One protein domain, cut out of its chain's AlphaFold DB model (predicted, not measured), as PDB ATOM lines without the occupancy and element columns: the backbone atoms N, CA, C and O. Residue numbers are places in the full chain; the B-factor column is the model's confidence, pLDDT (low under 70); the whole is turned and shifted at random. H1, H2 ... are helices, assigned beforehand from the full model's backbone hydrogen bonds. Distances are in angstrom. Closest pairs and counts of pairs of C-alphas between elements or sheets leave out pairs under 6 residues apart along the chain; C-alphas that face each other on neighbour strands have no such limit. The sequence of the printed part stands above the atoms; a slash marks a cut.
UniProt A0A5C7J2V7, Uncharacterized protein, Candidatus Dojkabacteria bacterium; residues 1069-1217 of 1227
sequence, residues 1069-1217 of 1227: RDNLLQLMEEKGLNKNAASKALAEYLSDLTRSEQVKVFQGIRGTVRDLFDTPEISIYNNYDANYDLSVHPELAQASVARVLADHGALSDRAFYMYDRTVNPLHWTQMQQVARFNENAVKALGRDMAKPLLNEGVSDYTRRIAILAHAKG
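Overview. This is residues 1069 to 1217 of the 1227 residues of an uncharacterized protein of Candidatus Dojkabacteria bacterium (UniProt A0A5C7J2V7). Helix H9 is the core, with the longest helix, H3, and helix H7 packed on it, and the hairpin of H1 and H2 covers one end. At the other end are H6, short H4 and two long links, and residues 1124 to 1129 stick out. The printed part has 149 residues with nine named helices, H1 to H9 in order along the chain, and no named strand; the class is all helix. It is compact, with a radius of gyration of the C-alphas of 16.0 A and spans of 46 by 32 by 24 A.

Arrangement. H3, residues 1099 to 1117, H7, residues 1172 to 1189, and H9, residues 1202 to 1216, form a bundle, a group of helices that touch one another. H3 touches H9 with residues 1105 to 1113 alone, at a steep tilt of 44 degrees, opposite ways; the closest C-alphas, of Ile 1109 and Arg 1207, are 5.9 A apart. Leu 1116 of H3 and Gln 1177 of H7 have the closest C-alphas where these helices touch, 5.4 A. H7 touches H9 at a shallow tilt of 23 degrees, the same way, with the C-alphas of Ala 1185 and Ile 1209 closest at 6.8 A. H9 is the hub, touching five helices. H2, residues 1083 to 1096, touches it at Leu 1090 and Arg 1208, closest C-alphas 7.1 A apart. H1, residues 1069 to 1078, forms a helical hairpin with H2 at a shallow tilt of 19 degrees, and only just touches H9, with 3 pairs of C-alphas within 8 A, closest Arg 1069 and Ala 1215 at 6.1 A. H5, residues 1138 to 1142, touches H9, the C-alphas of Ala 1141 and Ser 1203 being closest at 5.0 A. H6, residues 1145 to 1157, touches H7 at a steep tilt of 68 degrees, only just short of about perpendicular; the C-alphas of Leu 1149 and Ala 1179 are closest, at 5.9 A. H8, residues 1191 to 1194, touches H7, with the C-alphas of Val 1186 and Ala 1194 closest at 5.0 A. H4, residues 1120 to 1124, touches no helix. Every O i to N i+4 pair is within hydrogen-bond range in H1, H2, H4, H5, H7 and H9, 14 of 15 in H3 and 8 of 9 in H6; H8 is too short for one.

Along the chain. H3 begins at C-alpha 1099 (-1.252, 31.376, 5.801) and is 27.1 A long; H7 is 25.1 A, H9 21.0 A, H2 20.3 A and H6 18.2 A. H9 ends at C-alpha 1216 (6.346, 47.342, -0.073).

Size, cuts and confidence. The farthest C-alphas, of Thr 1098 and Phe 1160, are 49.3 A apart. The printed part has no cut. The links H4 to H5 and H6 to H7 are long. Mean pLDDT of the printed part is 86.6; residues 1079 to 1081 and 1121 to 1134 are under 70.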
ATOM      1  N   ARG A1069      -2.907  46.507   3.602       93.81
ATOM      2  CA  ARG A1069      -1.591  46.893   3.080       93.81
ATOM      3  C   ARG A1069      -1.417  48.411   3.024       93.81
ATOM      4  O   ARG A1069      -0.472  48.941   3.603       93.81
ATOM      5  N   ASP A1070      -2.315  49.099   2.334       91.56
ATOM      6  CA  ASP A1070      -2.192  50.530   2.056       91.56
ATOM      7  C   ASP A1070      -2.457  51.360   3.317       91.56
ATOM      8  O   ASP A1070      -1.735  52.318   3.576       91.56
ATOM      9  N   ASN A1071      -3.371  50.912   4.183       89.62
ATOM     10  CA  ASN A1071      -3.572  51.445   5.532       89.62
ATOM     11  C   ASN A1071      -2.290  51.338   6.382       89.62
ATOM     12  O   ASN A1071      -1.890  52.311   7.022       89.62
ATOM     13  N   LEU A1072      -1.589  50.193   6.362       92.69
ATOM     14  CA  LEU A1072      -0.301  50.043   7.055       92.69
ATOM     15  C   LEU A1072       0.763  51.010   6.508       92.69
ATOM     16  O   LEU A1072       1.486  51.624   7.296       92.69
ATOM     17  N   LEU A1073       0.866  51.156   5.184       92.25
ATOM     18  CA  LEU A1073       1.838  52.063   4.567       92.25
ATOM     19  C   LEU A1073       1.500  53.534   4.861       92.25
ATOM     20  O   LEU A1073       2.357  54.255   5.368       92.25
ATOM     21  N   GLN A1074       0.249  53.954   4.659       90.75
ATOM     22  CA  GLN A1074      -0.235  55.308   4.935       90.75
ATOM     23  C   GLN A1074      -0.057  55.690   6.411       90.75
ATOM     24  O   GLN A1074       0.448  56.770   6.714       90.75
ATOM     25  N   LEU A1075      -0.396  54.801   7.354       87.88
ATOM     26  CA  LEU A1075      -0.187  55.054   8.783       87.88
ATOM     27  C   LEU A1075       1.294  55.256   9.133       87.88
ATOM     28  O   LEU A1075       1.591  56.070  10.006       87.88
ATOM     29  N   MET A1076       2.207  54.546   8.467       85.88
ATOM     30  CA  MET A1076       3.656  54.688   8.658       85.88
ATOM     31  C   MET A1076       4.263  55.917   7.955       85.88
ATOM     32  O   MET A1076       5.366  56.315   8.327       85.88
ATOM     33  N   GLU A1077       3.589  56.504   6.960       86.56
ATOM     34  CA  GLU A1077       4.050  57.705   6.239       86.56
ATOM     35  C   GLU A1077       3.471  59.001   6.829       86.56
ATOM     36  O   GLU A1077       4.197  59.977   7.002       86.56
ATOM     37  N   GLU A1078       2.189  59.019   7.203       81.12
ATOM     38  CA  GLU A1078       1.519  60.221   7.722       81.12
ATOM     39  C   GLU A1078       1.840  60.542   9.186       81.12
ATOM     40  O   GLU A1078       1.726  61.694   9.612       81.12
ATOM     41  N   LYS A1079       2.125  59.523  10.007       63.31
ATOM     42  CA  LYS A1079       2.087  59.646  11.470       63.31
ATOM     43  C   LYS A1079       3.412  59.216  12.087       63.31
ATOM     44  O   LYS A1079       3.899  58.113  11.868       63.31
ATOM     45  N   GLY A1080       3.962  60.065  12.957       61.44
ATOM     46  CA  GLY A1080       5.052  59.696  13.866       61.44
ATOM     47  C   GLY A1080       4.541  58.711  14.919       61.44
ATOM     48  O   GLY A1080       4.191  59.119  16.026       61.44
ATOM     49  N   LEU A1081       4.395  57.440  14.538       63.94
ATOM     50  CA  LEU A1081       3.503  56.507  15.221       63.94
ATOM     51  C   LEU A1081       3.900  56.191  16.667       63.94
ATOM     52  O   LEU A1081       5.013  55.779  16.988       63.94
ATOM     53  N   ASN A1082       2.882  56.243  17.522       82.56
ATOM     54  CA  ASN A1082       2.839  55.498  18.770       82.56
ATOM     55  C   ASN A1082       2.961  53.989  18.463       82.56
ATOM     56  O   ASN A1082       2.219  53.464  17.628       82.56
ATOM     57  N   LYS A1083       3.851  53.291  19.186       85.00
ATOM     58  CA  LYS A1083       4.120  51.843  19.073       85.00
ATOM     59  C   LYS A1083       2.847  50.985  19.010       85.00
ATOM     60  O   LYS A1083       2.799  50.022  18.254       85.00
ATOM     61  N   ASN A1084       1.796  51.352  19.741       86.38
ATOM     62  CA  ASN A1084       0.532  50.609  19.783       86.38
ATOM     63  C   ASN A1084      -0.248  50.685  18.460       86.38
ATOM     64  O   ASN A1084      -0.844  49.697  18.039       86.38
ATOM     65  N   ALA A1085      -0.237  51.845  17.796       88.06
ATOM     66  CA  ALA A1085      -0.932  52.049  16.527       88.06
ATOM     67  C   ALA A1085      -0.198  51.345  15.372       88.06
ATOM     68  O   ALA A1085      -0.844  50.681  14.564       88.06
ATOM     69  N   ALA A1086       1.140  51.390  15.367       86.75
ATOM     70  CA  ALA A1086       1.957  50.577  14.464       86.75
ATOM     71  C   ALA A1086       1.681  49.075  14.666       86.75
ATOM     72  O   ALA A1086       1.342  48.382  13.713       86.75
ATOM     73  N   SER A1087       1.728  48.579  15.908       88.31
ATOM     74  CA  SER A1087       1.429  47.173  16.228       88.31
ATOM     75  C   SER A1087       0.035  46.721  15.781       88.31
ATOM     76  O   SER A1087      -0.107  45.584  15.337       88.31
ATOM     77  N   LYS A1088      -0.986  47.589  15.862       91.94
ATOM     78  CA  LYS A1088      -2.339  47.280  15.369       91.94
ATOM     79  C   LYS A1088      -2.360  47.133  13.844       91.94
ATOM     80  O   LYS A1088      -2.801  46.097  13.361       91.94
ATOM     81  N   ALA A1089      -1.822  48.105  13.106       91.12
ATOM     82  CA  ALA A1089      -1.782  48.059  11.643       91.12
ATOM     83  C   ALA A1089      -0.959  46.868  11.111       91.12
ATOM     84  O   ALA A1089      -1.357  46.208  10.154       91.12
ATOM     85  N   LEU A1090       0.159  46.545  11.772       93.38
ATOM     86  CA  LEU A1090       0.980  45.370  11.459       93.38
ATOM     87  C   LEU A1090       0.213  44.057  11.680       93.38
ATOM     88  O   LEU A1090       0.367  43.129  10.893       93.38
ATOM     89  N   ALA A1091      -0.603  43.968  12.736       93.12
ATOM     90  CA  ALA A1091      -1.428  42.792  13.008       93.12
ATOM     91  C   ALA A1091      -2.589  42.653  12.009       93.12
ATOM     92  O   ALA A1091      -2.869  41.543  11.566       93.12
ATOM     93  N   GLU A1092      -3.219  43.766  11.622       93.69
ATOM     94  CA  GLU A1092      -4.290  43.800  10.618       93.69
ATOM     95  C   GLU A1092      -3.765  43.347   9.249       93.69
ATOM     96  O   GLU A1092      -4.287  42.385   8.687       93.69
ATOM     97  N   TYR A1093      -2.651  43.916   8.778       95.81
ATOM     98  CA  TYR A1093      -1.987  43.468   7.550       95.81
ATOM     99  C   TYR A1093      -1.533  41.996   7.607       95.81
ATOM    100  O   TYR A1093      -1.760  41.244   6.664       95.81
ATOM    101  N   LEU A1094      -0.939  41.540   8.719       95.25
ATOM    102  CA  LEU A1094      -0.566  40.126   8.871       95.25
ATOM    103  C   LEU A1094      -1.772  39.177   8.846       95.25
ATOM    104  O   LEU A1094      -1.605  38.027   8.446       95.25
ATOM    105  N   SER A1095      -2.956  39.621   9.282       94.31
ATOM    106  CA  SER A1095      -4.175  38.800   9.257       94.31
ATOM    107  C   SER A1095      -4.815  38.686   7.869       94.31
ATOM    108  O   SER A1095      -5.494  37.695   7.611       94.31
ATOM    109  N   ASP A1096      -4.549  39.656   6.990       95.94
ATOM    110  CA  ASP A1096      -5.002  39.711   5.592       95.94
ATOM    111  C   ASP A1096      -4.156  38.807   4.666       95.94
ATOM    112  O   ASP A1096      -4.662  38.194   3.728       95.94
ATOM    113  N   LEU A1097      -2.861  38.647   4.975       93.69
ATOM    114  CA  LEU A1097      -1.966  37.722   4.268       93.69
ATOM    115  C   LEU A1097      -2.439  36.264   4.353       93.69
ATOM    116  O   LEU A1097      -2.862  35.790   5.410       93.69
ATOM    117  N   THR A1098      -2.241  35.487   3.282       95.19
ATOM    118  CA  THR A1098      -2.525  34.045   3.316       95.19
ATOM    119  C   THR A1098      -1.603  33.319   4.300       95.19
ATOM    120  O   THR A1098      -0.463  33.723   4.539       95.19
ATOM    121  N   ARG A1099      -2.043  32.171   4.836       93.00
ATOM    122  CA  ARG A1099      -1.252  31.376   5.801       93.00
ATOM    123  C   ARG A1099       0.158  31.026   5.294       93.00
ATOM    124  O   ARG A1099       1.084  30.949   6.095       93.00
ATOM    125  N   SER A1100       0.343  30.838   3.986       92.62
ATOM    126  CA  SER A1100       1.660  30.613   3.372       92.62
ATOM    127  C   SER A1100       2.556  31.854   3.380       92.62
ATOM    128  O   SER A1100       3.755  31.734   3.620       92.62
ATOM    129  N   GLU A1101       1.994  33.041   3.157       92.06
ATOM    130  CA  GLU A1101       2.731  34.309   3.205       92.06
ATOM    131  C   GLU A1101       3.057  34.689   4.648       92.06
ATOM    132  O   GLU A1101       4.202  35.017   4.939       92.06
ATOM    133  N   GLN A1102       2.108  34.518   5.577       94.06
ATOM    134  CA  GLN A1102       2.358  34.638   7.017       94.06
ATOM    135  C   GLN A1102       3.543  33.760   7.449       94.06
ATOM    136  O   GLN A1102       4.460  34.243   8.111       94.06
ATOM    137  N   VAL A1103       3.574  32.483   7.039       90.56
ATOM    138  CA  VAL A1103       4.692  31.570   7.341       90.56
ATOM    139  C   VAL A1103       6.011  32.071   6.746       90.56
ATOM    140  O   VAL A1103       7.003  32.097   7.473       90.56
ATOM    141  N   LYS A1104       6.035  32.532   5.487       89.38
ATOM    142  CA  LYS A1104       7.240  33.123   4.873       89.38
ATOM    143  C   LYS A1104       7.723  34.367   5.624       89.38
ATOM    144  O   LYS A1104       8.910  34.472   5.924       89.38
ATOM    145  N   VAL A1105       6.817  35.274   5.994       90.44
ATOM    146  CA  VAL A1105       7.135  36.482   6.773       90.44
ATOM    147  C   VAL A1105       7.691  36.112   8.150       90.44
ATOM    148  O   VAL A1105       8.743  36.618   8.534       90.44
ATOM    149  N   PHE A1106       7.068  35.179   8.877       91.69
ATOM    150  CA  PHE A1106       7.575  34.728  10.178       91.69
ATOM    151  C   PHE A1106       8.905  33.965  10.083       91.69
ATOM    152  O   PHE A1106       9.747  34.117  10.969       91.69
ATOM    153  N   GLN A1107       9.141  33.195   9.017       88.12
ATOM    154  CA  GLN A1107      10.439  32.565   8.746       88.12
ATOM    155  C   GLN A1107      11.517  33.615   8.448       88.12
ATOM    156  O   GLN A1107      12.588  33.559   9.052       88.12
ATOM    157  N   GLY A1108      11.220  34.615   7.613       86.81
ATOM    158  CA  GLY A1108      12.112  35.742   7.331       86.81
ATOM    159  C   GLY A1108      12.445  36.565   8.580       86.81
ATOM    160  O   GLY A1108      13.613  36.878   8.812       86.81
ATOM    161  N   ILE A1109      11.455  36.840   9.438       90.44
ATOM    162  CA  ILE A1109      11.664  37.482  10.747       90.44
ATOM    163  C   ILE A1109      12.564  36.612  11.630       90.44
ATOM    164  O   ILE A1109      13.531  37.123  12.182       90.44
ATOM    165  N   ARG A1110      12.285  35.306  11.764       87.12
ATOM    166  CA  ARG A1110      13.071  34.409  12.631       87.12
ATOM    167  C   ARG A1110      14.514  34.249  12.144       87.12
ATOM    168  O   ARG A1110      15.415  34.230  12.976       87.12
ATOM    169  N   GLY A1111      14.729  34.167  10.830       87.00
ATOM    170  CA  GLY A1111      16.059  34.165  10.217       87.00
ATOM    171  C   GLY A1111      16.802  35.474  10.479       87.00
ATOM    172  O   GLY A1111      17.885  35.453  11.044       87.00
ATOM    173  N   THR A1112      16.171  36.616  10.195       87.94
ATOM    174  CA  THR A1112      16.767  37.946  10.430       87.94
ATOM    175  C   THR A1112      17.112  38.177  11.902       87.94
ATOM    176  O   THR A1112      18.198  38.650  12.218       87.94
ATOM    177  N   VAL A1113      16.203  37.824  12.818       88.50
ATOM    178  CA  VAL A1113      16.446  37.917  14.263       88.50
ATOM    179  C   VAL A1113      17.600  37.002  14.670       88.50
ATOM    180  O   VAL A1113      18.452  37.441  15.430       88.50
ATOM    181  N   ARG A1114      17.694  35.773  14.143       85.81
ATOM    182  CA  ARG A1114      18.862  34.917  14.384       85.81
ATOM    183  C   ARG A1114      20.149  35.583  13.882       85.81
ATOM    184  O   ARG A1114      21.059  35.762  14.680       85.81
ATOM    185  N   ASP A1115      20.208  35.980  12.613       86.00
ATOM    186  CA  ASP A1115      21.395  36.569  11.972       86.00
ATOM    187  C   ASP A1115      21.899  37.848  12.686       86.00
ATOM    188  O   ASP A1115      23.087  38.167  12.623       86.00
ATOM    189  N   LEU A1116      21.019  38.575  13.386       88.12
ATOM    190  CA  LEU A1116      21.371  39.734  14.219       88.12
ATOM    191  C   LEU A1116      22.122  39.373  15.512       88.12
ATOM    192  O   LEU A1116      22.953  40.162  15.965       88.12
ATOM    193  N   PHE A1117      21.819  38.221  16.118       87.12
ATOM    194  CA  PHE A1117      22.387  37.799  17.405       87.12
ATOM    195  C   PHE A1117      23.455  36.697  17.279       87.12
ATOM    196  O   PHE A1117      24.294  36.596  18.169       87.12
ATOM    197  N   ASP A1118      23.468  35.921  16.188       84.38
ATOM    198  CA  ASP A1118      24.399  34.815  15.887       84.38
ATOM    199  C   ASP A1118      25.779  35.346  15.427       84.38
ATOM    200  O   ASP A1118      26.186  35.229  14.269       84.38
ATOM    201  N   THR A1119      26.478  36.038  16.335       77.75
ATOM    202  CA  THR A1119      27.777  36.696  16.090       77.75
ATOM    203  C   THR A1119      28.975  35.861  16.563       77.75
ATOM    204  O   THR A1119      28.853  35.169  17.577       77.75
ATOM    205  N   PRO A1120      30.164  35.968  15.929       71.56
ATOM    206  CA  PRO A1120      31.314  35.106  16.229       71.56
ATOM    207  C   PRO A1120      31.735  35.060  17.699       71.56
ATOM    208  O   PRO A1120      32.152  34.011  18.178       71.56
ATOM    209  N   GLU A1121      31.591  36.152  18.446       66.38
ATOM    210  CA  GLU A1121      32.012  36.224  19.849       66.38
ATOM    211  C   GLU A1121      31.216  35.262  20.747       66.38
ATOM    212  O   GLU A1121      31.783  34.679  21.670       66.38
ATOM    213  N   ILE A1122      29.950  34.989  20.412       61.72
ATOM    214  CA  ILE A1122      29.132  33.957  21.071       61.72
ATOM    215  C   ILE A1122      29.679  32.554  20.790       61.72
ATOM    216  O   ILE A1122      29.683  31.706  21.676       61.72
ATOM    217  N   SER A1123      30.208  32.317  19.586       56.56
ATOM    218  CA  SER A1123      30.846  31.043  19.219       56.56
ATOM    219  C   SER A1123      32.280  30.877  19.746       56.56
ATOM    220  O   SER A1123      32.862  29.803  19.600       56.56
ATOM    221  N   ILE A1124      32.865  31.921  20.346       54.38
ATOM    222  CA  ILE A1124      34.241  31.920  20.873       54.38
ATOM    223  C   ILE A1124      34.249  31.728  22.398       54.38
ATOM    224  O   ILE A1124      35.033  30.917  22.897       54.38
ATOM    225  N   TYR A1125      33.348  32.381  23.141       54.38
ATOM    226  CA  TYR A1125      33.231  32.258  24.605       54.38
ATOM    227  C   TYR A1125      32.496  30.974  25.060       54.38
ATOM    228  O   TYR A1125      31.558  31.025  25.849       54.38
ATOM    229  N   ASN A1126      32.976  29.807  24.617       43.53
ATOM    230  CA  ASN A1126      32.388  28.468  24.821       43.53
ATOM    231  C   ASN A1126      32.267  27.978  26.291       43.53
ATOM    232  O   ASN A1126      31.896  26.827  26.508       43.53
ATOM    233  N   ASN A1127      32.578  28.819  27.285       47.94
ATOM    234  CA  ASN A1127      32.479  28.509  28.718       47.94
ATOM    235  C   ASN A1127      31.314  29.226  29.433       47.94
ATOM    236  O   ASN A1127      31.074  28.946  30.603       47.94
ATOM    237  N   TYR A1128      30.594  30.129  28.758       48.09
ATOM    238  CA  TYR A1128      29.232  30.500  29.156       48.09
ATOM    239  C   TYR A1128      28.266  29.651  28.324       48.09
ATOM    240  O   TYR A1128      28.531  29.444  27.139       48.09
ATOM    241  N   ASP A1129      27.210  29.116  28.951       43.16
ATOM    242  CA  ASP A1129      26.407  28.013  28.400       43.16
ATOM    243  C   ASP A1129      26.046  28.208  26.922       43.16
ATOM    244  O   ASP A1129      25.395  29.176  26.527       43.16
ATOM    245  N   ALA A1130      26.528  27.280  26.090       42.47
ATOM    246  CA  ALA A1130      26.754  27.508  24.667       42.47
ATOM    247  C   ALA A1130      25.482  27.393  23.802       42.47
ATOM    248  O   ALA A1130      25.413  26.579  22.882       42.47
ATOM    249  N   ASN A1131      24.490  28.238  24.083       48.56
ATOM    250  CA  ASN A1131      23.548  28.811  23.123       48.56
ATOM    251  C   ASN A1131      23.003  30.127  23.702       48.56
ATOM    252  O   ASN A1131      22.191  30.101  24.624       48.56
ATOM    253  N   TYR A1132      23.337  31.268  23.089       57.56
ATOM    254  CA  TYR A1132      22.601  32.525  23.296       57.56
ATOM    255  C   TYR A1132      21.237  32.468  22.580       57.56
ATOM    256  O   TYR A1132      20.945  33.215  21.645       57.56
ATOM    257  N   ASP A1133      20.400  31.520  23.000       62.00
ATOM    258  CA  ASP A1133      19.008  31.441  22.584       62.00
ATOM    259  C   ASP A1133      18.232  32.601  23.221       62.00
ATOM    260  O   ASP A1133      18.327  32.868  24.420       62.00
ATOM    261  N   LEU A1134      17.412  33.272  22.419       67.06
ATOM    262  CA  LEU A1134      16.512  34.330  22.875       67.06
ATOM    263  C   LEU A1134      15.380  33.796  23.774       67.06
ATOM    264  O   LEU A1134      14.628  34.593  24.333       67.06
ATOM    265  N   SER A1135      15.243  32.470  23.912       71.44
ATOM    266  CA  SER A1135      14.437  31.846  24.970       71.44
ATOM    267  C   SER A1135      15.089  31.938  26.361       71.44
ATOM    268  O   SER A1135      14.367  32.060  27.349       71.44
ATOM    269  N   VAL A1136      16.428  31.935  26.428       73.25
ATOM    270  CA  VAL A1136      17.233  32.040  27.660       73.25
ATOM    271  C   VAL A1136      17.558  33.502  27.975       73.25
ATOM    272  O   VAL A1136      17.440  33.914  29.125       73.25
ATOM    273  N   HIS A1137      17.888  34.290  26.945       77.94
ATOM    274  CA  HIS A1137      18.261  35.708  27.046       77.94
ATOM    275  C   HIS A1137      17.271  36.648  26.320       77.94
ATOM    276  O   HIS A1137      17.639  37.338  25.356       77.94
ATOM    277  N   PRO A1138      15.987  36.697  26.728       83.31
ATOM    278  CA  PRO A1138      14.973  37.536  26.090       83.31
ATOM    279  C   PRO A1138      15.231  39.046  26.250       83.31
ATOM    280  O   PRO A1138      14.640  39.845  25.520       83.31
ATOM    281  N   GLU A1139      16.092  39.469  27.176       84.94
ATOM    282  CA  GLU A1139      16.524  40.856  27.379       84.94
ATOM    283  C   GLU A1139      17.307  41.418  26.182       84.94
ATOM    284  O   GLU A1139      17.114  42.579  25.817       84.94
ATOM    285  N   LEU A1140      18.094  40.585  25.486       87.12
ATOM    286  CA  LEU A1140      18.799  40.964  24.251       87.12
ATOM    287  C   LEU A1140      17.818  41.394  23.151       87.12
ATOM    288  O   LEU A1140      18.020  42.397  22.467       87.12
ATOM    289  N   ALA A1141      16.709  40.663  23.024       89.69
ATOM    290  CA  ALA A1141      15.629  40.949  22.086       89.69
ATOM    291  C   ALA A1141      14.779  42.177  22.479       89.69
ATOM    292  O   ALA A1141      14.131  42.773  21.611       89.69
ATOM    293  N   GLN A1142      14.773  42.548  23.764       93.31
ATOM    294  CA  GLN A1142      14.005  43.666  24.327       93.31
ATOM    295  C   GLN A1142      14.790  44.984  24.400       93.31
ATOM    296  O   GLN A1142      14.169  46.044  24.502       93.31
ATOM    297  N   ALA A1143      16.123  44.943  24.313       94.19
ATOM    298  CA  ALA A1143      16.985  46.122  24.312       94.19
ATOM    299  C   ALA A1143      16.516  47.176  23.289       94.19
ATOM    300  O   ALA A1143      16.270  46.870  22.120       94.19
ATOM    301  N   SER A1144      16.371  48.428  23.733       96.25
ATOM    302  CA  SER A1144      15.793  49.514  22.928       96.25
ATOM    303  C   SER A1144      16.685  49.860  21.734       96.25
ATOM    304  O   SER A1144      17.806  50.327  21.928       96.25
ATOM    305  N   VAL A1145      16.200  49.710  20.498       96.44
ATOM    306  CA  VAL A1145      17.010  49.944  19.283       96.44
ATOM    307  C   VAL A1145      17.550  51.370  19.225       96.44
ATOM    308  O   VAL A1145      18.705  51.579  18.868       96.44
ATOM    309  N   ALA A1146      16.762  52.355  19.659       96.31
ATOM    310  CA  ALA A1146      17.217  53.740  19.755       96.31
ATOM    311  C   ALA A1146      18.421  53.913  20.708       96.31
ATOM    312  O   ALA A1146      19.257  54.783  20.476       96.31
ATOM    313  N   ARG A1147      18.536  53.074  21.750       95.50
ATOM    314  CA  ARG A1147      19.705  53.026  22.641       95.50
ATOM    315  C   ARG A1147      20.864  52.258  22.004       95.50
ATOM    316  O   ARG A1147      21.970  52.781  21.975       95.50
ATOM    317  N   VAL A1148      20.596  51.083  21.430       96.06
ATOM    318  CA  VAL A1148      21.599  50.229  20.765       96.06
ATOM    319  C   VAL A1148      22.340  50.983  19.657       96.06
ATOM    320  O   VAL A1148      23.565  50.945  19.597       96.06
ATOM    321  N   LEU A1149      21.616  51.733  18.820       96.50
ATOM    322  CA  LEU A1149      22.211  52.554  17.760       96.50
ATOM    323  C   LEU A1149      23.009  53.749  18.309       96.50
ATOM    324  O   LEU A1149      24.021  54.126  17.720       96.50
ATOM    325  N   ALA A1150      22.583  54.338  19.432       95.31
ATOM    326  CA  ALA A1150      23.296  55.444  20.072       95.31
ATOM    327  C   ALA A1150      24.604  54.980  20.739       95.31
ATOM    328  O   ALA A1150      25.628  55.645  20.592       95.31
ATOM    329  N   ASP A1151      24.591  53.824  21.411       95.25
ATOM    330  CA  ASP A1151      25.795  53.209  21.983       95.25
ATOM    331  C   ASP A1151      26.760  52.738  20.889       95.25
ATOM    332  O   ASP A1151      27.960  52.973  20.999       95.25
ATOM    333  N   HIS A1152      26.250  52.156  19.796       95.50
ATOM    334  CA  HIS A1152      27.066  51.811  18.628       95.50
ATOM    335  C   HIS A1152      27.752  53.043  18.019       95.50
ATOM    336  O   HIS A1152      28.941  52.984  17.718       95.50
ATOM    337  N   GLY A1153      27.038  54.167  17.874       94.25
ATOM    338  CA  GLY A1153      27.630  55.429  17.414       94.25
ATOM    339  C   GLY A1153      28.696  55.970  18.376       94.25
ATOM    340  O   GLY A1153      29.777  56.377  17.960       94.25
ATOM    341  N   ALA A1154      28.441  55.907  19.686       92.12
ATOM    342  CA  ALA A1154      29.424  56.306  20.691       92.12
ATOM    343  C   ALA A1154      30.682  55.412  20.686       92.12
ATOM    344  O   ALA A1154      31.780  55.919  20.911       92.12
ATOM    345  N   LEU A1155      30.530  54.113  20.391       88.69
ATOM    346  CA  LEU A1155      31.625  53.157  20.200       88.69
ATOM    347  C   LEU A1155      32.420  53.422  18.913       88.69
ATOM    348  O   LEU A1155      33.650  53.422  18.960       88.69
ATOM    349  N   SER A1156      31.757  53.683  17.777       85.19
ATOM    350  CA  SER A1156      32.447  53.982  16.510       85.19
ATOM    351  C   SER A1156      33.251  55.278  16.577       85.19
ATOM    352  O   SER A1156      34.348  55.351  16.027       85.19
ATOM    353  N   ASP A1157      32.737  56.276  17.295       87.75
ATOM    354  CA  ASP A1157      33.386  57.577  17.452       87.75
ATOM    355  C   ASP A1157      34.501  57.556  18.515       87.75
ATOM    356  O   ASP A1157      35.325  58.474  18.573       87.75
ATOM    357  N   ARG A1158      34.516  56.555  19.412       86.44
ATOM    358  CA  ARG A1158      35.426  56.489  20.570       86.44
ATOM    359  C   ARG A1158      35.783  55.046  20.937       86.44
ATOM    360  O   ARG A1158      35.075  54.391  21.698       86.44
ATOM    361  N   ALA A1159      36.988  54.623  20.550       75.25
ATOM    362  CA  ALA A1159      37.554  53.297  20.840       75.25
ATOM    363  C   ALA A1159      37.634  52.898  22.338       75.25
ATOM    364  O   ALA A1159      37.908  51.743  22.646       75.25
ATOM    365  N   PHE A1160      37.394  53.831  23.268       75.62
ATOM    366  CA  PHE A1160      37.382  53.604  24.719       75.62
ATOM    367  C   PHE A1160      36.013  53.887  25.376       75.62
ATOM    368  O   PHE A1160      35.943  54.094  26.587       75.62
ATOM    369  N   TYR A1161      34.914  53.942  24.611       79.69
ATOM    370  CA  TYR A1161      33.577  54.112  25.190       79.69
ATOM    371  C   TYR A1161      33.086  52.821  25.858       79.69
ATOM    372  O   TYR A1161      32.558  51.922  25.208       79.69
ATOM    373  N   MET A1162      33.227  52.738  27.181       79.31
ATOM    374  CA  MET A1162      32.507  51.737  27.966       79.31
ATOM    375  C   MET A1162      31.022  52.106  28.022       79.31
ATOM    376  O   MET A1162      30.649  53.150  28.562       79.31
ATOM    377  N   TYR A1163      30.185  51.238  27.457       83.19
ATOM    378  CA  TYR A1163      28.730  51.297  27.558       83.19
ATOM    379  C   TYR A1163      28.247  50.430  28.727       83.19
ATOM    380  O   TYR A1163      28.896  49.455  29.111       83.19
ATOM    381  N   ASP A1164      27.093  50.777  29.291       85.31
ATOM    382  CA  ASP A1164      26.500  50.031  30.399       85.31
ATOM    383  C   ASP A1164      25.780  48.775  29.880       85.31
ATOM    384  O   ASP A1164      24.711  48.863  29.271       85.31
ATOM    385  N   ARG A1165      26.364  47.597  30.142       83.00
ATOM    386  CA  ARG A1165      25.794  46.296  29.751       83.00
ATOM    387  C   ARG A1165      24.500  45.931  30.484       83.00
ATOM    388  O   ARG A1165      23.789  45.054  30.011       83.00
ATOM    389  N   THR A1166      24.150  46.600  31.584       79.88
ATOM    390  CA  THR A1166      22.840  46.417  32.238       79.88
ATOM    391  C   THR A1166      21.725  47.167  31.500       79.88
ATOM    392  O   THR A1166      20.582  46.719  31.476       79.88
ATOM    393  N   VAL A1167      22.063  48.283  30.841       80.62
ATOM    394  CA  VAL A1167      21.133  49.113  30.053       80.62
ATOM    395  C   VAL A1167      21.068  48.663  28.587       80.62
ATOM    396  O   VAL A1167      20.032  48.804  27.934       80.62
ATOM    397  N   ASN A1168      22.168  48.124  28.064       89.38
ATOM    398  CA  ASN A1168      22.286  47.594  26.712       89.38
ATOM    399  C   ASN A1168      23.081  46.270  26.744       89.38
ATOM    400  O   ASN A1168      24.308  46.300  26.650       89.38
ATOM    401  N   PRO A1169      22.411  45.112  26.886       89.25
ATOM    402  CA  PRO A1169      23.082  43.820  27.069       89.25
ATOM    403  C   PRO A1169      23.773  43.269  25.812       89.25
ATOM    404  O   PRO A1169      24.483  42.270  25.909       89.25
ATOM    405  N   LEU A1170      23.604  43.890  24.637       91.19
ATOM    406  CA  LEU A1170      24.229  43.408  23.405       91.19
ATOM    407  C   LEU A1170      25.757  43.553  23.427       91.19
ATOM    408  O   LEU A1170      26.327  44.518  23.946       91.19
ATOM    409  N   HIS A1171      26.433  42.617  22.766       91.06
ATOM    410  CA  HIS A1171      27.842  42.759  22.421       91.06
ATOM    411  C   HIS A1171      28.035  43.784  21.288       91.06
ATOM    412  O   HIS A1171      27.147  43.960  20.454       91.06
ATOM    413  N   TRP A1172      29.199  44.446  21.208       89.62
ATOM    414  CA  TRP A1172      29.434  45.514  20.218       89.62
ATOM    415  C   TRP A1172      29.246  45.039  18.766       89.62
ATOM    416  O   TRP A1172      28.728  45.782  17.933       89.62
ATOM    417  N   THR A1173      29.589  43.782  18.470       90.00
ATOM    418  CA  THR A1173      29.364  43.153  17.161       90.00
ATOM    419  C   THR A1173      27.887  42.930  16.861       90.00
ATOM    420  O   THR A1173      27.455  43.197  15.741       90.00
ATOM    421  N   GLN A1174      27.077  42.535  17.845       92.12
ATOM    422  CA  GLN A1174      25.624  42.433  17.675       92.12
ATOM    423  C   GLN A1174      24.999  43.820  17.478       92.12
ATOM    424  O   GLN A1174      24.164  43.998  16.592       92.12
ATOM    425  N   MET A1175      25.458  44.843  18.218       94.75
ATOM    426  CA  MET A1175      25.049  46.228  17.954       94.75
ATOM    427  C   MET A1175      25.406  46.661  16.527       94.75
ATOM    428  O   MET A1175      24.615  47.348  15.887       94.75
ATOM    429  N   GLN A1176      26.563  46.237  16.004       94.12
ATOM    430  CA  GLN A1176      26.961  46.505  14.623       94.12
ATOM    431  C   GLN A1176      26.044  45.805  13.608       94.12
ATOM    432  O   GLN A1176      25.721  46.406  12.582       94.12
ATOM    433  N   GLN A1177      25.562  44.587  13.880       93.69
ATOM    434  CA  GLN A1177      24.551  43.959  13.019       93.69
ATOM    435  C   GLN A1177      23.207  44.700  13.095       93.69
ATOM    436  O   GLN A1177      22.611  44.962  12.052       93.69
ATOM    437  N   VAL A1178      22.765  45.140  14.281       95.44
ATOM    438  CA  VAL A1178      21.557  45.980  14.436       95.44
ATOM    439  C   VAL A1178      21.712  47.323  13.706       95.44
ATOM    440  O   VAL A1178      20.771  47.779  13.054       95.44
ATOM    441  N   ALA A1179      22.903  47.929  13.731       96.19
ATOM    442  CA  ALA A1179      23.217  49.148  12.988       96.19
ATOM    443  C   ALA A1179      23.164  48.934  11.468       96.19
ATOM    444  O   ALA A1179      22.481  49.687  10.776       96.19
ATOM    445  N   ARG A1180      23.793  47.868  10.953       94.94
ATOM    446  CA  ARG A1180      23.733  47.478   9.531       94.94
ATOM    447  C   ARG A1180      22.310  47.152   9.076       94.94
ATOM    448  O   ARG A1180      21.913  47.542   7.981       94.94
ATOM    449  N   PHE A1181      21.528  46.480   9.919       95.50
ATOM    450  CA  PHE A1181      20.118  46.196   9.665       95.50
ATOM    451  C   PHE A1181      19.296  47.488   9.566       95.50
ATOM    452  O   PHE A1181      18.595  47.683   8.576       95.50
ATOM    453  N   ASN A1182      19.456  48.416  10.516       96.44
ATOM    454  CA  ASN A1182      18.841  49.745  10.464       96.44
ATOM    455  C   ASN A1182      19.301  50.556   9.234       96.44
ATOM    456  O   ASN A1182      18.484  51.198   8.585       96.44
ATOM    457  N   GLU A1183      20.581  50.512   8.855       95.62
ATOM    458  CA  GLU A1183      21.056  51.155   7.625       95.62
ATOM    459  C   GLU A1183      20.396  50.582   6.367       95.62
ATOM    460  O   GLU A1183      19.984  51.338   5.487       95.62
ATOM    461  N   ASN A1184      20.298  49.256   6.263       94.62
ATOM    462  CA  ASN A1184      19.660  48.597   5.126       94.62
ATOM    463  C   ASN A1184      18.146  48.860   5.114       94.62
ATOM    464  O   ASN A1184      17.581  49.077   4.043       94.62
ATOM    465  N   ALA A1185      17.515  48.967   6.287       95.56
ATOM    466  CA  ALA A1185      16.143  49.438   6.432       95.56
ATOM    467  C   ALA A1185      15.975  50.880   5.926       95.56
ATOM    468  O   ALA A1185      15.080  51.136   5.126       95.56
ATOM    469  N   VAL A1186      16.859  51.809   6.314       95.88
ATOM    470  CA  VAL A1186      16.841  53.214   5.855       95.88
ATOM    471  C   VAL A1186      17.040  53.311   4.339       95.88
ATOM    472  O   VAL A1186      16.359  54.106   3.693       95.88
ATOM    473  N   LYS A1187      17.935  52.495   3.763       95.06
ATOM    474  CA  LYS A1187      18.193  52.434   2.312       95.06
ATOM    475  C   LYS A1187      16.996  51.879   1.524       95.06
ATOM    476  O   LYS A1187      16.761  52.327   0.409       95.06
ATOM    477  N   ALA A1188      16.252  50.924   2.088       94.38
ATOM    478  CA  ALA A1188      15.174  50.207   1.400       94.38
ATOM    479  C   ALA A1188      13.765  50.795   1.621       94.38
ATOM    480  O   ALA A1188      12.963  50.815   0.693       94.38
ATOM    481  N   LEU A1189      13.448  51.268   2.831       94.62
ATOM    482  CA  LEU A1189      12.123  51.788   3.205       94.62
ATOM    483  C   LEU A1189      12.068  53.322   3.298       94.62
ATOM    484  O   LEU A1189      10.984  53.889   3.430       94.62
ATOM    485  N   GLY A1190      13.221  53.992   3.245       95.69
ATOM    486  CA  GLY A1190      13.358  55.410   3.567       95.69
ATOM    487  C   GLY A1190      13.555  55.658   5.067       95.69
ATOM    488  O   GLY A1190      13.233  54.826   5.918       95.69
ATOM    489  N   ARG A1191      14.113  56.829   5.402       95.12
ATOM    490  CA  ARG A1191      14.529  57.175   6.773       95.12
ATOM    491  C   ARG A1191      13.377  57.140   7.778       95.12
ATOM    492  O   ARG A1191      13.586  56.678   8.893       95.12
ATOM    493  N   ASP A1192      12.197  57.618   7.400       93.06
ATOM    494  CA  ASP A1192      11.090  57.812   8.341       93.06
ATOM    495  C   ASP A1192      10.387  56.495   8.698       93.06
ATOM    496  O   ASP A1192      10.158  56.237   9.878       93.06
ATOM    497  N   MET A1193      10.188  55.593   7.727       93.38
ATOM    498  CA  MET A1193       9.741  54.218   8.003       93.38
ATOM    499  C   MET A1193      10.765  53.423   8.816       93.38
ATOM    500  O   MET A1193      10.400  52.688   9.735       93.38
ATOM    501  N   ALA A1194      12.049  53.551   8.478       95.75
ATOM    502  CA  ALA A1194      13.120  52.799   9.123       95.75
ATOM    503  C   ALA A1194      13.513  53.332  10.510       95.75
ATOM    504  O   ALA A1194      14.246  52.662  11.236       95.75
ATOM    505  N   LYS A1195      13.031  54.513  10.905       95.62
ATOM    506  CA  LYS A1195      13.294  55.112  12.215       95.62
ATOM    507  C   LYS A1195      12.771  54.204  13.342       95.62
ATOM    508  O   LYS A1195      11.606  53.801  13.285       95.62
ATOM    509  N   PRO A1196      13.569  53.886  14.378       96.38
ATOM    510  CA  PRO A1196      13.068  53.188  15.561       96.38
ATOM    511  C   PRO A1196      11.991  53.998  16.290       96.38
ATOM    512  O   PRO A1196      12.116  55.217  16.443       96.38
ATOM    513  N   LEU A1197      10.944  53.323  16.765       95.00
ATOM    514  CA  LEU A1197       9.912  53.927  17.606       95.00
ATOM    515  C   LEU A1197      10.405  54.044  19.059       95.00
ATOM    516  O   LEU A1197      11.351  53.373  19.484       95.00
ATOM    517  N   LEU A1198       9.755  54.903  19.850       91.69
ATOM    518  CA  LEU A1198      10.107  55.081  21.259       91.69
ATOM    519  C   LEU A1198       9.898  53.765  22.031       91.69
ATOM    520  O   LEU A1198       8.798  53.211  22.035       91.69
ATOM    521  N   ASN A1199      10.951  53.293  22.703       92.69
ATOM    522  CA  ASN A1199      10.982  52.033  23.459       92.69
ATOM    523  C   ASN A1199      10.601  50.797  22.610       92.69
ATOM    524  O   ASN A1199       9.889  49.887  23.049       92.69
ATOM    525  N   GLU A1200      11.069  50.773  21.364       95.44
ATOM    526  CA  GLU A1200      11.012  49.612  20.479       95.44
ATOM    527  C   GLU A1200      12.241  48.714  20.691       95.44
ATOM    528  O   GLU A1200      13.375  49.169  20.531       95.44
ATOM    529  N   GLY A1201      12.021  47.453  21.082       95.88
ATOM    530  CA  GLY A1201      13.099  46.475  21.267       95.88
ATOM    531  C   GLY A1201      13.617  45.927  19.934       95.88
ATOM    532  O   GLY A1201      12.899  45.987  18.933       95.88
ATOM    533  N   VAL A1202      14.829  45.359  19.902       95.44
ATOM    534  CA  VAL A1202      15.433  44.779  18.677       95.44
ATOM    535  C   VAL A1202      14.476  43.825  17.948       95.44
ATOM    536  O   VAL A1202      14.346  43.907  16.726       95.44
ATOM    537  N   SER A1203      13.754  42.965  18.671       93.62
ATOM    538  CA  SER A1203      12.800  42.015  18.074       93.62
ATOM    539  C   SER A1203      11.531  42.685  17.525       93.62
ATOM    540  O   SER A1203      11.074  42.326  16.437       93.62
ATOM    541  N   ASP A1204      10.997  43.703  18.212       94.81
ATOM    542  CA  ASP A1204       9.845  44.487  17.732       94.81
ATOM    543  C   ASP A1204      10.202  45.256  16.453       94.81
ATOM    544  O   ASP A1204       9.476  45.192  15.460       94.81
ATOM    545  N   TYR A1205      11.360  45.923  16.460       96.38
ATOM    546  CA  TYR A1205      11.891  46.669  15.324       96.38
ATOM    547  C   TYR A1205      12.116  45.748  14.123       96.38
ATOM    548  O   TYR A1205      11.579  45.993  13.047       96.38
ATOM    549  N   THR A1206      12.833  44.638  14.319       94.81
ATOM    550  CA  THR A1206      13.113  43.663  13.252       94.81
ATOM    551  C   THR A1206      11.821  43.110  12.652       94.81
ATOM    552  O   THR A1206      11.691  43.028  11.430       94.81
ATOM    553  N   ARG A1207      10.823  42.813  13.496       94.94
ATOM    554  CA  ARG A1207       9.483  42.395  13.070       94.94
ATOM    555  C   ARG A1207       8.787  43.466  12.230       94.94
ATOM    556  O   ARG A1207       8.360  43.161  11.120       94.94
ATOM    557  N   ARG A1208       8.685  44.707  12.721       96.38
ATOM    558  CA  ARG A1208       8.040  45.816  11.996       96.38
ATOM    559  C   ARG A1208       8.707  46.063  10.645       96.38
ATOM    560  O   ARG A1208       8.025  46.141   9.630       96.38
ATOM    561  N   ILE A1209      10.031  46.153  10.630       96.44
ATOM    562  CA  ILE A1209      10.825  46.447   9.436       96.44
ATOM    563  C   ILE A1209      10.708  45.325   8.388       96.44
ATOM    564  O   ILE A1209      10.515  45.621   7.210       96.44
ATOM    565  N   ALA A1210      10.712  44.051   8.797       94.31
ATOM    566  CA  ALA A1210      10.467  42.922   7.893       94.31
ATOM    567  C   ALA A1210       9.045  42.920   7.297       94.31
ATOM    568  O   ALA A1210       8.880  42.683   6.101       94.31
ATOM    569  N   ILE A1211       8.022  43.228   8.102       95.44
ATOM    570  CA  ILE A1211       6.630  43.306   7.629       95.44
ATOM    571  C   ILE A1211       6.448  44.478   6.654       95.44
ATOM    572  O   ILE A1211       5.786  44.315   5.632       95.44
ATOM    573  N   LEU A1212       7.063  45.637   6.913       95.44
ATOM    574  CA  LEU A1212       6.999  46.796   6.011       95.44
ATOM    575  C   LEU A1212       7.731  46.558   4.685       95.44
ATOM    576  O   LEU A1212       7.263  47.011   3.641       95.44
ATOM    577  N   ALA A1213       8.827  45.801   4.701       94.56
ATOM    578  CA  ALA A1213       9.495  45.354   3.482       94.56
ATOM    579  C   ALA A1213       8.612  44.404   2.664       94.56
ATOM    580  O   ALA A1213       8.433  44.630   1.469       94.56
ATOM    581  N   HIS A1214       7.961  43.428   3.309       94.94
ATOM    582  CA  HIS A1214       6.966  42.576   2.651       94.94
ATOM    583  C   HIS A1214       5.801  43.403   2.072       94.94
ATOM    584  O   HIS A1214       5.454  43.241   0.904       94.94
ATOM    585  N   ALA A1215       5.266  44.365   2.833       94.94
ATOM    586  CA  ALA A1215       4.193  45.254   2.385       94.94
ATOM    587  C   ALA A1215       4.595  46.121   1.177       94.94
ATOM    588  O   ALA A1215       3.798  46.277   0.251       94.94
ATOM    589  N   LYS A1216       5.833  46.631   1.115       95.12
ATOM    590  CA  LYS A1216       6.346  47.342  -0.073       95.12
ATOM    591  C   LYS A1216       6.851  46.420  -1.195       95.12
ATOM    592  O   LYS A1216       7.157  46.919  -2.272       95.12
ATOM    593  N   GLY A1217       6.895  45.100  -0.994       95.00
ATOM    594  CA  GLY A1217       7.424  44.138  -1.972       95.00
ATOM    595  C   GLY A1217       8.950  44.199  -2.137       95.00
ATOM    596  O   GLY A1217       9.467  43.889  -3.206       95.00
TER     597      GLY A1217